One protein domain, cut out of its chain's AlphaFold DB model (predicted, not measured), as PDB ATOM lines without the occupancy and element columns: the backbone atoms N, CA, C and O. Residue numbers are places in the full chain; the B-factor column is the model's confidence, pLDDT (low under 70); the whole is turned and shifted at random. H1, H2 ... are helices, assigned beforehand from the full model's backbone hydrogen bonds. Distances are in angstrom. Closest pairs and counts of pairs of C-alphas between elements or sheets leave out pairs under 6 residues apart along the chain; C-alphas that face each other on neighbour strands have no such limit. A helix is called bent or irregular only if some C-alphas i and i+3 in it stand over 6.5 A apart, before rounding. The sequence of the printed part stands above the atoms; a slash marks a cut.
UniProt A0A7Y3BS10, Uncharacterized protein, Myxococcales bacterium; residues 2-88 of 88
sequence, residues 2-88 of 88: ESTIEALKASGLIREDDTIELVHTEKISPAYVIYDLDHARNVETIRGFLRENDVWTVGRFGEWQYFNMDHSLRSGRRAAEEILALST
ATOM      1  N   GLU A   2      -0.455  -8.010 -33.957       91.25
ATOM      2  CA  GLU A   2      -0.008  -8.011 -35.364       91.25
ATOM      3  C   GLU A   2       0.395  -6.610 -35.840       91.25
ATOM      4  O   GLU A   2       1.529  -6.406 -36.250       91.25
ATOM      5  N   SER A   3      -0.456  -5.600 -35.627       96.06
ATOM      6  CA  SER A   3      -0.124  -4.204 -35.947       96.06
ATOM      7  C   SER A   3       1.118  -3.664 -35.224       96.06
ATOM      8  O   SER A   3       1.808  -2.800 -35.753       96.06
ATOM      9  N   THR A   4       1.416  -4.162 -34.021       96.81
ATOM     10  CA  THR A   4       2.627  -3.797 -33.276       96.81
ATOM     11  C   THR A   4       3.856  -4.432 -33.914       96.81
ATOM     12  O   THR A   4       4.845  -3.740 -34.103       96.81
ATOM     13  N   ILE A   5       3.790  -5.714 -34.282       96.81
ATOM     14  CA  ILE A   5       4.887  -6.424 -34.955       96.81
ATOM     15  C   ILE A   5       5.192  -5.767 -36.303       96.81
ATOM     16  O   ILE A   5       6.345  -5.442 -36.568       96.81
ATOM     17  N   GLU A   6       4.166  -5.473 -37.100       96.38
ATOM     18  CA  GLU A   6       4.333  -4.778 -38.381       96.38
ATOM     19  C   GLU A   6       4.952  -3.386 -38.203       96.38
ATOM     20  O   GLU A   6       5.849  -3.001 -38.949       96.38
ATOM     21  N   ALA A   7       4.555  -2.635 -37.171       97.94
ATOM     22  CA  ALA A   7       5.172  -1.344 -36.868       97.94
ATOM     23  C   ALA A   7       6.633  -1.477 -36.389       97.94
ATOM     24  O   ALA A   7       7.477  -0.643 -36.726       97.94
ATOM     25  N   LEU A   8       6.961  -2.523 -35.625       97.38
ATOM     26  CA  LEU A   8       8.335  -2.813 -35.200       97.38
ATOM     27  C   LEU A   8       9.226  -3.198 -36.392       97.38
ATOM     28  O   LEU A   8      10.364  -2.736 -36.466       97.38
ATOM     29  N   LYS A   9       8.695  -3.956 -37.358       96.94
ATOM     30  CA  LYS A   9       9.364  -4.241 -38.637       96.94
ATOM     31  C   LYS A   9       9.560  -2.979 -39.472       96.94
ATOM     32  O   LYS A   9      10.677  -2.659 -39.865       96.94
ATOM     33  N   ALA A  10       8.494  -2.203 -39.674       97.62
ATOM     34  CA  ALA A  10       8.538  -0.965 -40.454       97.62
ATOM     35  C   ALA A  10       9.481   0.096 -39.857       97.62
ATOM     36  O   ALA A  10      10.050   0.900 -40.592       97.62
ATOM     37  N   SER A  11       9.665   0.098 -38.534       97.62
ATOM     38  CA  SER A  11      10.629   0.971 -37.850       97.62
ATOM     39  C   SER A  11      12.067   0.435 -37.844       97.62
ATOM     40  O   SER A  11      12.973   1.158 -37.432       97.62
ATOM     41  N   GLY A  12      12.299  -0.799 -38.303       97.00
ATOM     42  CA  GLY A  12      13.613  -1.445 -38.321       97.00
ATOM     43  C   GLY A  12      14.098  -1.948 -36.958       97.00
ATOM     44  O   GLY A  12      15.284  -2.240 -36.815       97.00
ATOM     45  N   LEU A  13      13.216  -2.043 -35.955       97.12
ATOM     46  CA  LEU A  13      13.537  -2.619 -34.639       97.12
ATOM     47  C   LEU A  13      13.586  -4.153 -34.667       97.12
ATOM     48  O   LEU A  13      14.284  -4.755 -33.856       97.12
ATOM     49  N   ILE A  14      12.847  -4.763 -35.594       96.69
ATOM     50  CA  ILE A  14      12.844  -6.198 -35.901       96.69
ATOM     51  C   ILE A  14      13.049  -6.327 -37.416       96.69
ATOM     52  O   ILE A  14      12.551  -5.491 -38.174       96.69
ATOM     53  N   ARG A  15      13.799  -7.331 -37.871       96.69
ATOM     54  CA  ARG A  15      14.013  -7.600 -39.301       96.69
ATOM     55  C   ARG A  15      12.878  -8.430 -39.883       96.69
ATOM     56  O   ARG A  15      12.134  -9.093 -39.167       96.69
ATOM     57  N   GLU A  16      12.763  -8.423 -41.206       95.06
ATOM     58  CA  GLU A  16      11.727  -9.205 -41.886       95.06
ATOM     59  C   GLU A  16      11.937 -10.719 -41.729       95.06
ATOM     60  O   GLU A  16      10.971 -11.475 -41.687       95.06
ATOM     61  N   ASP A  17      13.195 -11.146 -41.616       95.81
ATOM     62  CA  ASP A  17      13.623 -12.537 -41.480       95.81
ATOM     63  C   ASP A  17      13.822 -12.992 -40.024       95.81
ATOM     64  O   ASP A  17      14.177 -14.149 -39.787       95.81
ATOM     65  N   ASP A  18      13.569 -12.120 -39.043       96.56
ATOM     66  CA  ASP A  18      13.647 -12.504 -37.635       96.56
ATOM     67  C   ASP A  18      12.540 -13.512 -37.286       96.56
ATOM     68  O   ASP A  18      11.360 -13.336 -37.604       96.56
ATOM     69  N   THR A  19      12.914 -14.568 -36.562       96.81
ATOM     70  CA  THR A  19      11.958 -15.530 -36.001       96.81
ATOM     71  C   THR A  19      11.485 -15.039 -34.635       96.81
ATOM     72  O   THR A  19      12.278 -14.875 -33.709       96.81
ATOM     73  N   ILE A  20      10.180 -14.792 -34.498       95.31
ATOM     74  CA  ILE A  20       9.572 -14.366 -33.233       95.31
ATOM     75  C   ILE A  20       9.141 -15.607 -32.445       95.31
ATOM     76  O   ILE A  20       8.101 -16.197 -32.723       95.31
ATOM     77  N   GLU A  21       9.938 -15.978 -31.444       97.31
ATOM     78  CA  GLU A  21       9.714 -17.179 -30.617       97.31
ATOM     79  C   GLU A  21       8.557 -17.029 -29.617       97.31
ATOM     80  O   GLU A  21       7.892 -17.999 -29.255       97.31
ATOM     81  N   LEU A  22       8.314 -15.807 -29.133       96.44
ATOM     82  CA  LEU A  22       7.287 -15.528 -28.136       96.44
ATOM     83  C   LEU A  22       6.691 -14.144 -28.352       96.44
ATOM     84  O   LEU A  22       7.408 -13.154 -28.497       96.44
ATOM     85  N   VAL A  23       5.368 -14.070 -28.252       95.94
ATOM     86  CA  VAL A  23       4.654 -12.807 -28.106       95.94
ATOM     87  C   VAL A  23       3.782 -12.881 -26.867       95.94
ATOM     88  O   VAL A  23       3.020 -13.828 -26.683       95.94
ATOM     89  N   HIS A  24       3.897 -11.868 -26.017       96.12
ATOM     90  CA  HIS A  24       3.073 -11.733 -24.830       96.12
ATOM     91  C   HIS A  24       2.443 -10.347 -24.792       96.12
ATOM     92  O   HIS A  24       3.107  -9.336 -25.022       96.12
ATOM     93  N   THR A  25       1.152 -10.307 -24.488       95.50
ATOM     94  CA  THR A  25       0.405  -9.067 -24.319       95.50
ATOM     95  C   THR A  25      -0.476  -9.181 -23.094       95.50
ATOM     96  O   THR A  25      -1.271 -10.114 -22.990       95.50
ATOM     97  N   GLU A  26      -0.389  -8.190 -22.219       95.56
ATOM     98  CA  GLU A  26      -1.241  -8.070 -21.046       95.56
ATOM     99  C   GLU A  26      -1.910  -6.697 -21.040       95.56
ATOM    100  O   GLU A  26      -1.310  -5.685 -21.413       95.56
ATOM    101  N   LYS A  27      -3.170  -6.656 -20.599       95.69
ATOM    102  CA  LYS A  27      -3.864  -5.405 -20.305       95.69
ATOM    103  C   LYS A  27      -3.817  -5.146 -18.804       95.69
ATOM    104  O   LYS A  27      -4.526  -5.795 -18.044       95.69
ATOM    105  N   ILE A  28      -3.077  -4.118 -18.408       94.62
ATOM    106  CA  ILE A  28      -3.067  -3.630 -17.027       94.62
ATOM    107  C   ILE A  28      -4.090  -2.497 -16.904       94.62
ATOM    108  O   ILE A  28      -4.019  -1.499 -17.626       94.62
ATOM    109  N   SER A  29      -5.066  -2.650 -16.006       92.50
ATOM    110  CA  SER A  29      -6.146  -1.679 -15.811       92.50
ATOM    111  C   SER A  29      -6.482  -1.508 -14.323       92.50
ATOM    112  O   SER A  29      -7.043  -2.435 -13.743       92.50
ATOM    113  N   PRO A  30      -6.222  -0.335 -13.714       91.69
ATOM    114  CA  PRO A  30      -5.530   0.819 -14.295       91.69
ATOM    115  C   PRO A  30      -4.010   0.598 -14.383       91.69
ATOM    116  O   PRO A  30      -3.386   0.156 -13.426       91.69
ATOM    117  N   ALA A  31      -3.385   0.956 -15.509       92.94
ATOM    118  CA  ALA A  31      -1.918   0.995 -15.612       92.94
ATOM    119  C   ALA A  31      -1.323   2.267 -14.979       92.94
ATOM    120  O   ALA A  31      -0.207   2.273 -14.452       92.94
ATOM    121  N   TYR A  32      -2.083   3.362 -15.009       95.88
ATOM    122  CA  TYR A  32      -1.644   4.674 -14.561       95.88
ATOM    123  C   TYR A  32      -2.668   5.308 -13.638       95.88
ATOM    124  O   TYR A  32      -3.873   5.208 -13.859       95.88
ATOM    125  N   VAL A  33      -2.152   5.991 -12.622       96.50
ATOM    126  CA  VAL A  33      -2.916   6.991 -11.889       96.50
ATOM    127  C   VAL A  33      -2.983   8.227 -12.778       96.50
ATOM    128  O   VAL A  33      -1.946   8.741 -13.197       96.50
ATOM    129  N   ILE A  34      -4.194   8.677 -13.085       94.94
ATOM    130  CA  ILE A  34      -4.444   9.879 -13.880       94.94
ATOM    131  C   ILE A  34      -4.908  10.975 -12.926       94.94
ATOM    132  O   ILE A  34      -5.767  10.740 -12.076       94.94
ATOM    133  N   TYR A  35      -4.309  12.154 -13.059       97.12
ATOM    134  CA  TYR A  35      -4.607  13.308 -12.224       97.12
ATOM    135  C   TYR A  35      -5.615  14.154 -12.987       97.12
ATOM    136  O   TYR A  35      -5.272  14.784 -13.988       97.12
ATOM    137  N   ASP A  36      -6.865  14.115 -12.546       96.25
ATOM    138  CA  ASP A  36      -7.843  15.115 -12.951       96.25
ATOM    139  C   ASP A  36      -7.674  16.399 -12.115       96.25
ATOM    140  O   ASP A  36      -6.818  16.490 -11.231       96.25
ATOM    141  N   LEU A  37      -8.480  17.418 -12.420       98.19
ATOM    142  CA  LEU A  37      -8.400  18.723 -11.755       98.19
ATOM    143  C   LEU A  37      -8.764  18.669 -10.264       98.19
ATOM    144  O   LEU A  37      -8.369  19.554  -9.509       98.19
ATOM    145  N   ASP A  38      -9.492  17.639  -9.842       98.06
ATOM    146  CA  ASP A  38      -9.978  17.469  -8.476       98.06
ATOM    147  C   ASP A  38      -9.223  16.363  -7.716       98.06
ATOM    148  O   ASP A  38      -9.580  16.041  -6.579       98.06
ATOM    149  N   HIS A  39      -8.162  15.808  -8.314       97.75
ATOM    150  CA  HIS A  39      -7.431  14.634  -7.834       97.75
ATOM    151  C   HIS A  39      -7.042  14.774  -6.367       97.75
ATOM    152  O   HIS A  39      -7.440  13.946  -5.552       97.75
ATOM    153  N   ALA A  40      -6.352  15.858  -6.011       97.38
ATOM    154  CA  ALA A  40      -5.876  16.068  -4.647       97.38
ATOM    155  C   ALA A  40      -7.028  16.096  -3.629       97.38
ATOM    156  O   ALA A  40      -6.941  15.454  -2.585       97.38
ATOM    157  N   ARG A  41      -8.134  16.782  -3.952       98.44
ATOM    158  CA  ARG A  41      -9.309  16.884  -3.074       98.44
ATOM    159  C   ARG A  41      -9.980  15.525  -2.880       98.44
ATOM    160  O   ARG A  41     -10.301  15.147  -1.755       98.44
ATOM    161  N   ASN A  42     -10.202  14.803  -3.973       98.19
ATOM    162  CA  ASN A  42     -10.919  13.531  -3.951       98.19
ATOM    163  C   ASN A  42     -10.085  12.435  -3.274       98.19
ATOM    164  O   ASN A  42     -10.602  11.685  -2.447       98.19
ATOM    165  N   VAL A  43      -8.786  12.377  -3.582       98.00
ATOM    166  CA  VAL A  43      -7.849  11.429  -2.969       98.00
ATOM    167  C   VAL A  43      -7.730  11.683  -1.471       98.00
ATOM    168  O   VAL A  43      -7.840  10.732  -0.703       98.00
ATOM    169  N   GLU A  44      -7.580  12.937  -1.041       98.25
ATOM    170  CA  GLU A  44      -7.512  13.265   0.387       98.25
ATOM    171  C   GLU A  44      -8.799  12.874   1.119       98.25
ATOM    172  O   GLU A  44      -8.742  12.245   2.169       98.25
ATOM    173  N   THR A  45      -9.965  13.149   0.524       98.56
ATOM    174  CA  THR A  45     -11.268  12.785   1.105       98.56
ATOM    175  C   THR A  45     -11.370  11.278   1.369       98.56
ATOM    176  O   THR A  45     -11.749  10.854   2.459       98.56
ATOM    177  N   ILE A  46     -11.003  10.453   0.382       98.31
ATOM    178  CA  ILE A  46     -11.067   8.987   0.495       98.31
ATOM    179  C   ILE A  46     -10.031   8.474   1.496       98.31
ATOM    180  O   ILE A  46     -10.333   7.612   2.322       98.31
ATOM    181  N   ARG A  47      -8.803   8.992   1.434       98.00
ATOM    182  CA  ARG A  47      -7.720   8.563   2.323       98.00
ATOM    183  C   ARG A  47      -7.982   8.943   3.773       98.00
ATOM    184  O   ARG A  47      -7.721   8.119   4.640       98.00
ATOM    185  N   GLY A  48      -8.513  10.139   4.018       98.31
ATOM    186  CA  GLY A  48      -8.935  10.590   5.341       98.31
ATOM    187  C   GLY A  48      -9.985   9.652   5.928       98.31
ATOM    188  O   GLY A  48      -9.760   9.080   6.991       98.31
ATOM    189  N   PHE A  49     -11.057   9.381   5.175       98.56
ATOM    190  CA  PHE A  49     -12.094   8.428   5.584       98.56
ATOM    191  C   PHE A  49     -11.523   7.040   5.916       98.56
ATOM    192  O   PHE A  49     -11.842   6.465   6.955       98.56
ATOM    193  N   LEU A  50     -10.654   6.488   5.063       98.50
ATOM    194  CA  LEU A  50     -10.026   5.187   5.319       98.50
ATOM    195  C   LEU A  50      -9.145   5.223   6.573       98.50
ATOM    196  O   LEU A  50      -9.196   4.302   7.388       98.50
ATOM    197  N   ARG A  51      -8.385   6.303   6.767       97.44
ATOM    198  CA  ARG A  51      -7.484   6.444   7.908       97.44
ATOM    199  C   ARG A  51      -8.228   6.535   9.237       97.44
ATOM    200  O   ARG A  51      -7.758   5.930  10.198       97.44
ATOM    201  N   GLU A  52      -9.358   7.243   9.281       97.94
ATOM    202  CA  GLU A  52     -10.265   7.319  10.442       97.94
ATOM    203  C   GLU A  52     -10.838   5.951  10.840       97.94
ATOM    204  O   GLU A  52     -11.232   5.756  11.986       97.94
ATOM    205  N   ASN A  53     -10.853   4.997   9.906       97.88
ATOM    206  CA  ASN A  53     -11.313   3.624  10.106       97.88
ATOM    207  C   ASN A  53     -10.142   2.625  10.207       97.88
ATOM    208  O   ASN A  53     -10.299   1.455   9.864       97.88
ATOM    209  N   ASP A  54      -8.960   3.088  10.630       96.62
ATOM    210  CA  ASP A  54      -7.746   2.275  10.809       96.62
ATOM    211  C   ASP A  54      -7.292   1.516   9.547       96.62
ATOM    212  O   ASP A  54      -6.679   0.448   9.610       96.62
ATOM    213  N   VAL A  55      -7.546   2.093   8.368       97.75
ATOM    214  CA  VAL A  55      -7.042   1.590   7.086       97.75
ATOM    215  C   VAL A  55      -5.962   2.525   6.548       97.75
ATOM    216  O   VAL A  55      -6.222   3.666   6.165       97.75
ATOM    217  N   TRP A  56      -4.731   2.020   6.458       97.94
ATOM    218  CA  TRP A  56      -3.615   2.733   5.842       97.94
ATOM    219  C   TRP A  56      -3.553   2.438   4.351       97.94
ATOM    220  O   TRP A  56      -3.425   1.292   3.921       97.94
ATOM    221  N   THR A  57      -3.588   3.495   3.554       98.06
ATOM    222  CA  THR A  57      -3.384   3.415   2.113       98.06
ATOM    223  C   THR A  57      -1.908   3.589   1.769       98.06
ATOM    224  O   THR A  57      -1.258   4.528   2.228       98.06
ATOM    225  N   VAL A  58      -1.364   2.675   0.958       98.19
ATOM    226  CA  VAL A  58       0.058   2.659   0.577       98.19
ATOM    227  C   VAL A  58       0.262   2.321  -0.901       98.19
ATOM    228  O   VAL A  58      -0.575   1.684  -1.542       98.19
ATOM    229  N   GLY A  59       1.407   2.723  -1.449       98.06
ATOM    230  CA  GLY A  59       1.815   2.433  -2.823       98.06
ATOM    231  C   GLY A  59       1.039   3.196  -3.900       98.06
ATOM    232  O   GLY A  59       0.108   3.940  -3.615       98.06
ATOM    233  N   ARG A  60       1.424   2.996  -5.168       97.81
ATOM    234  CA  ARG A  60       0.883   3.705  -6.349       97.81
ATOM    235  C   ARG A  60      -0.646   3.797  -6.375       97.81
ATOM    236  O   ARG A  60      -1.192   4.882  -6.538       97.81
ATOM    237  N   PHE A  61      -1.333   2.669  -6.199       97.06
ATOM    238  CA  PHE A  61      -2.795   2.614  -6.303       97.06
ATOM    239  C   PHE A  61      -3.524   2.738  -4.964       97.06
ATOM    240  O   PHE A  61      -4.689   3.111  -4.972       97.06
ATOM    241  N   GLY A  62      -2.866   2.484  -3.828       96.62
ATOM    242  CA  GLY A  62      -3.473   2.752  -2.522       96.62
ATOM    243  C   GLY A  62      -3.450   4.243  -2.206       96.62
ATOM    244  O   GLY A  62      -4.467   4.825  -1.850       96.62
ATOM    245  N   GLU A  63      -2.305   4.891  -2.412       97.44
ATOM    246  CA  GLU A  63      -2.153   6.334  -2.217       97.44
ATOM    247  C   GLU A  63      -2.738   7.172  -3.361       97.44
ATOM    248  O   GLU A  63      -2.847   8.391  -3.220       97.44
ATOM    249  N   TRP A  64      -3.091   6.517  -4.472       97.69
ATOM    250  CA  TRP A  64      -3.502   7.123  -5.738       97.69
ATOM    251  C   TRP A  64      -2.507   8.190  -6.214       97.69
ATOM    252  O   TRP A  64      -2.873   9.308  -6.582       97.69
ATOM    253  N   GLN A  65      -1.221   7.836  -6.190       97.00
ATOM    254  CA  GLN A  65      -0.111   8.697  -6.590       97.00
ATOM    255  C   GLN A  65       0.650   8.090  -7.764       97.00
ATOM    256  O   GLN A  65       0.787   6.869  -7.878       97.00
ATOM    257  N   TYR A  66       1.207   8.940  -8.625       96.44
ATOM    258  CA  TYR A  66       2.080   8.510  -9.713       96.44
ATOM    259  C   TYR A  66       3.450   8.085  -9.166       96.44
ATOM    260  O   TYR A  66       4.435   8.818  -9.220       96.44
ATOM    261  N   PHE A  67       3.504   6.888  -8.586       96.75
ATOM    262  CA  PHE A  67       4.708   6.338  -7.978       96.75
ATOM    263  C   PHE A  67       5.443   5.372  -8.898       96.75
ATOM    264  O   PHE A  67       4.832   4.552  -9.594       96.75
ATOM    265  N   ASN A  68       6.769   5.429  -8.793       97.00
ATOM    266  CA  ASN A  68       7.665   4.346  -9.172       97.00
ATOM    267  C   ASN A  68       7.823   3.350  -8.002       97.00
ATOM    268  O   ASN A  68       7.230   3.511  -6.928       97.00
ATOM    269  N   MET A  69       8.598   2.283  -8.217       97.94
ATOM    270  CA  MET A  69       8.744   1.187  -7.249       97.94
ATOM    271  C   MET A  69       9.341   1.639  -5.910       97.94
ATOM    272  O   MET A  69       8.860   1.236  -4.855       97.94
ATOM    273  N   ASP A  70      10.354   2.503  -5.943       98.12
ATOM    274  CA  ASP A  70      11.034   3.025  -4.756       98.12
ATOM    275  C   ASP A  70      10.089   3.840  -3.860       98.12
ATOM    276  O   ASP A  70      10.053   3.640  -2.645       98.12
ATOM    277  N   HIS A  71       9.267   4.700  -4.462       98.12
ATOM    278  CA  HIS A  71       8.241   5.471  -3.765       98.12
ATOM    279  C   HIS A  71       7.177   4.562  -3.155       98.12
ATOM    280  O   HIS A  71       6.789   4.750  -2.003       98.12
ATOM    281  N   SER A  72       6.751   3.532  -3.894       98.12
ATOM    282  CA  SER A  72       5.770   2.564  -3.395       98.12
ATOM    283  C   SER A  72       6.307   1.771  -2.201       98.12
ATOM    284  O   SER A  72       5.596   1.590  -1.215       98.12
ATOM    285  N   LEU A  73       7.578   1.362  -2.247       98.50
ATOM    286  CA  LEU A  73       8.232   0.665  -1.141       98.50
ATOM    287  C   LEU A  73       8.378   1.568   0.092       98.50
ATOM    288  O   LEU A  73       8.054   1.158   1.206       98.50
ATOM    289  N   ARG A  74       8.840   2.810  -0.100       98.56
ATOM    290  CA  ARG A  74       8.975   3.794   0.987       98.56
ATOM    291  C   ARG A  74       7.633   4.125   1.631       98.56
ATOM    292  O   ARG A  74       7.573   4.246   2.847       98.56
ATOM    293  N   SER A  75       6.574   4.234   0.832       98.44
ATOM    294  CA  SER A  75       5.199   4.427   1.302       98.44
ATOM    295  C   SER A  75       4.765   3.303   2.251       98.44
ATOM    296  O   SER A  75       4.354   3.583   3.376       98.44
ATOM    297  N   GLY A  76       4.958   2.040   1.852       98.31
ATOM    298  CA  GLY A  76       4.653   0.888   2.705       98.31
ATOM    299  C   GLY A  76       5.463   0.875   4.003       98.31
ATOM    300  O   GLY A  76       4.910   0.672   5.082       98.31
ATOM    301  N   ARG A  77       6.768   1.159   3.913       98.50
ATOM    302  CA  ARG A  77       7.643   1.249   5.090       98.50
ATOM    303  C   ARG A  77       7.180   2.330   6.070       98.50
ATOM    304  O   ARG A  77       7.080   2.051   7.258       98.50
ATOM    305  N   ARG A  78       6.881   3.532   5.572       98.00
ATOM    306  CA  ARG A  78       6.407   4.655   6.390       98.00
ATOM    307  C   ARG A  78       5.127   4.290   7.143       98.00
ATOM    308  O   ARG A  78       5.053   4.522   8.342       98.00
ATOM    309  N   ALA A  79       4.156   3.670   6.472       97.94
ATOM    310  CA  ALA A  79       2.927   3.234   7.131       97.94
ATOM    311  C   ALA A  79       3.192   2.195   8.233       97.94
ATOM    312  O   ALA A  79       2.622   2.294   9.313       97.94
ATOM    313  N   ALA A  80       4.087   1.230   7.998       98.00
ATOM    314  CA  ALA A  80       4.462   0.255   9.022       98.00
ATOM    315  C   ALA A  80       5.121   0.920  10.246       98.00
ATOM    316  O   ALA A  80       4.785   0.585  11.380       98.00
ATOM    317  N   GLU A  81       6.023   1.880  10.024       97.88
ATOM    318  CA  GLU A  81       6.658   2.662  11.094       97.88
ATOM    319  C   GLU A  81       5.619   3.479  11.889       97.88
ATOM    320  O   GLU A  81       5.645   3.464  13.119       97.88
ATOM    321  N   GLU A  82       4.660   4.120  11.212       96.38
ATOM    322  CA  GLU A  82       3.547   4.845  11.846       96.38
ATOM    323  C   GLU A  82       2.663   3.917  12.702       96.38
ATOM    324  O   GLU A  82       2.324   4.262  13.832       96.38
ATOM    325  N   ILE A  83       2.310   2.731  12.197       97.06
ATOM    326  CA  ILE A  83       1.474   1.751  12.917       97.06
ATOM    327  C   ILE A  83       2.172   1.256  14.189       97.06
ATOM    328  O   ILE A  83       1.556   1.182  15.255       97.06
ATOM    329  N   LEU A  84       3.465   0.933  14.098       97.31
ATOM    330  CA  LEU A  84       4.250   0.477  15.248       97.31
ATOM    331  C   LEU A  84       4.349   1.556  16.332       97.31
ATOM    332  O   LEU A  84       4.251   1.242  17.518       97.31
ATOM    333  N   ALA A  85       4.480   2.823  15.933       95.81
ATOM    334  CA  ALA A  85       4.538   3.947  16.863       95.81
ATOM    335  C   ALA A  85       3.225   4.177  17.633       95.81
ATOM    336  O   ALA A  85       3.272   4.679  18.747       95.81
ATOM    337  N   LEU A  86       2.068   3.793  17.080       91.06
ATOM    338  CA  LEU A  86       0.769   3.874  17.771       91.06
ATOM    339  C   LEU A  86       0.534   2.731  18.766       91.06
ATOM    340  O   LEU A  86      -0.373   2.808  19.590       91.06
ATOM    341  N   SER A  87       1.313   1.655  18.651       80.38
ATOM    342  CA  SER A  87       1.218   0.475  19.517       80.38
ATOM    343  C   SER A  87       2.119   0.570  20.756       80.38
ATOM    344  O   SER A  87       2.184  -0.384  21.531       80.38
ATOM    345  N   THR A  88       2.839   1.687  20.908       59.34
ATOM    346  CA  THR A  88       3.740   1.992  22.029       59.34
ATOM    347  C   THR A  88       3.103   3.046  22.923       59.34
ATOM    348  O   THR A  88       3.150   2.863  24.158       59.34
TER     349      THR A  88
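This is residues 2 to 88 of the 88 residues of an uncharacterized protein of Myxococcales bacterium (UniProt A0A7Y3BS10). The longest helix, H4, belongs to a loose body at one end of an elongated shape, with the short helix H3 packed on its first part and H2 on the far side of H3 from it, apart from both. A long link with no named element runs from this body to a small head at the other end, which holds H1; residues 24 to 29 of the link stand free between body and head, and this arm makes much of the length. The printed part has 87 residues with four named helices, in the order H1, H2, H3, H4, and no named strand; the class is all helix. The whole is extended, with a radius of gyration of the C-alphas of 20.8 A, and the C-alphas span 65 by 31 by 16 A.

H4 takes residues 69 to 86 and is 26.4 A long from C-alpha 69 at (8.744, 1.187, -7.249) to C-alpha 86 at (0.769, 3.874, 17.771). H3 is residues 59 to 62, 5.3 A from first to last C-alpha. H2 is residues 39 to 52, 19.9 A long. H1 is residues 2 to 10, 12.2 A long, and begins with C-alpha 2 at (-0.008, -8.011, -35.364). No helix is bent or irregular.

H4 touches H3 with residues 71 to 76 alone. The two helices have 7 pairs of C-alphas within 8 A, and the closest are those of Gly 59 and Ser 72, 4.0 A apart; their centres are 12.0 A apart. H2 is apart from H4 and also from H3, which follows it in the chain. H1 touches no helix: it is apart from H2, H3 and H4. In H1, H2 and H4 every O i to N i+4 pair is within hydrogen-bond range. H3 is too short for such a pair, and its one O i to N i+3 pair is within range.

The two C-alphas farthest apart are those of Asp 17 and Thr 88, at 65.9 A, and the first and last printed C-alphas, of Glu 2 and Thr 88, are 58.4 A apart. The link from H1 to H2 is long, with 28 residues, 11 to 38, whose C-alphas lie 6 to 37 A from the mean of the C-alphas. The links from H2 to H3 and from H3 to H4 are short, with 6 residues each. The printed part has no cut, and it ends at residue 88, the chain's last residue. The mean pLDDT of the printed part is 96.3, and residue 88 is the one printed residue under 70.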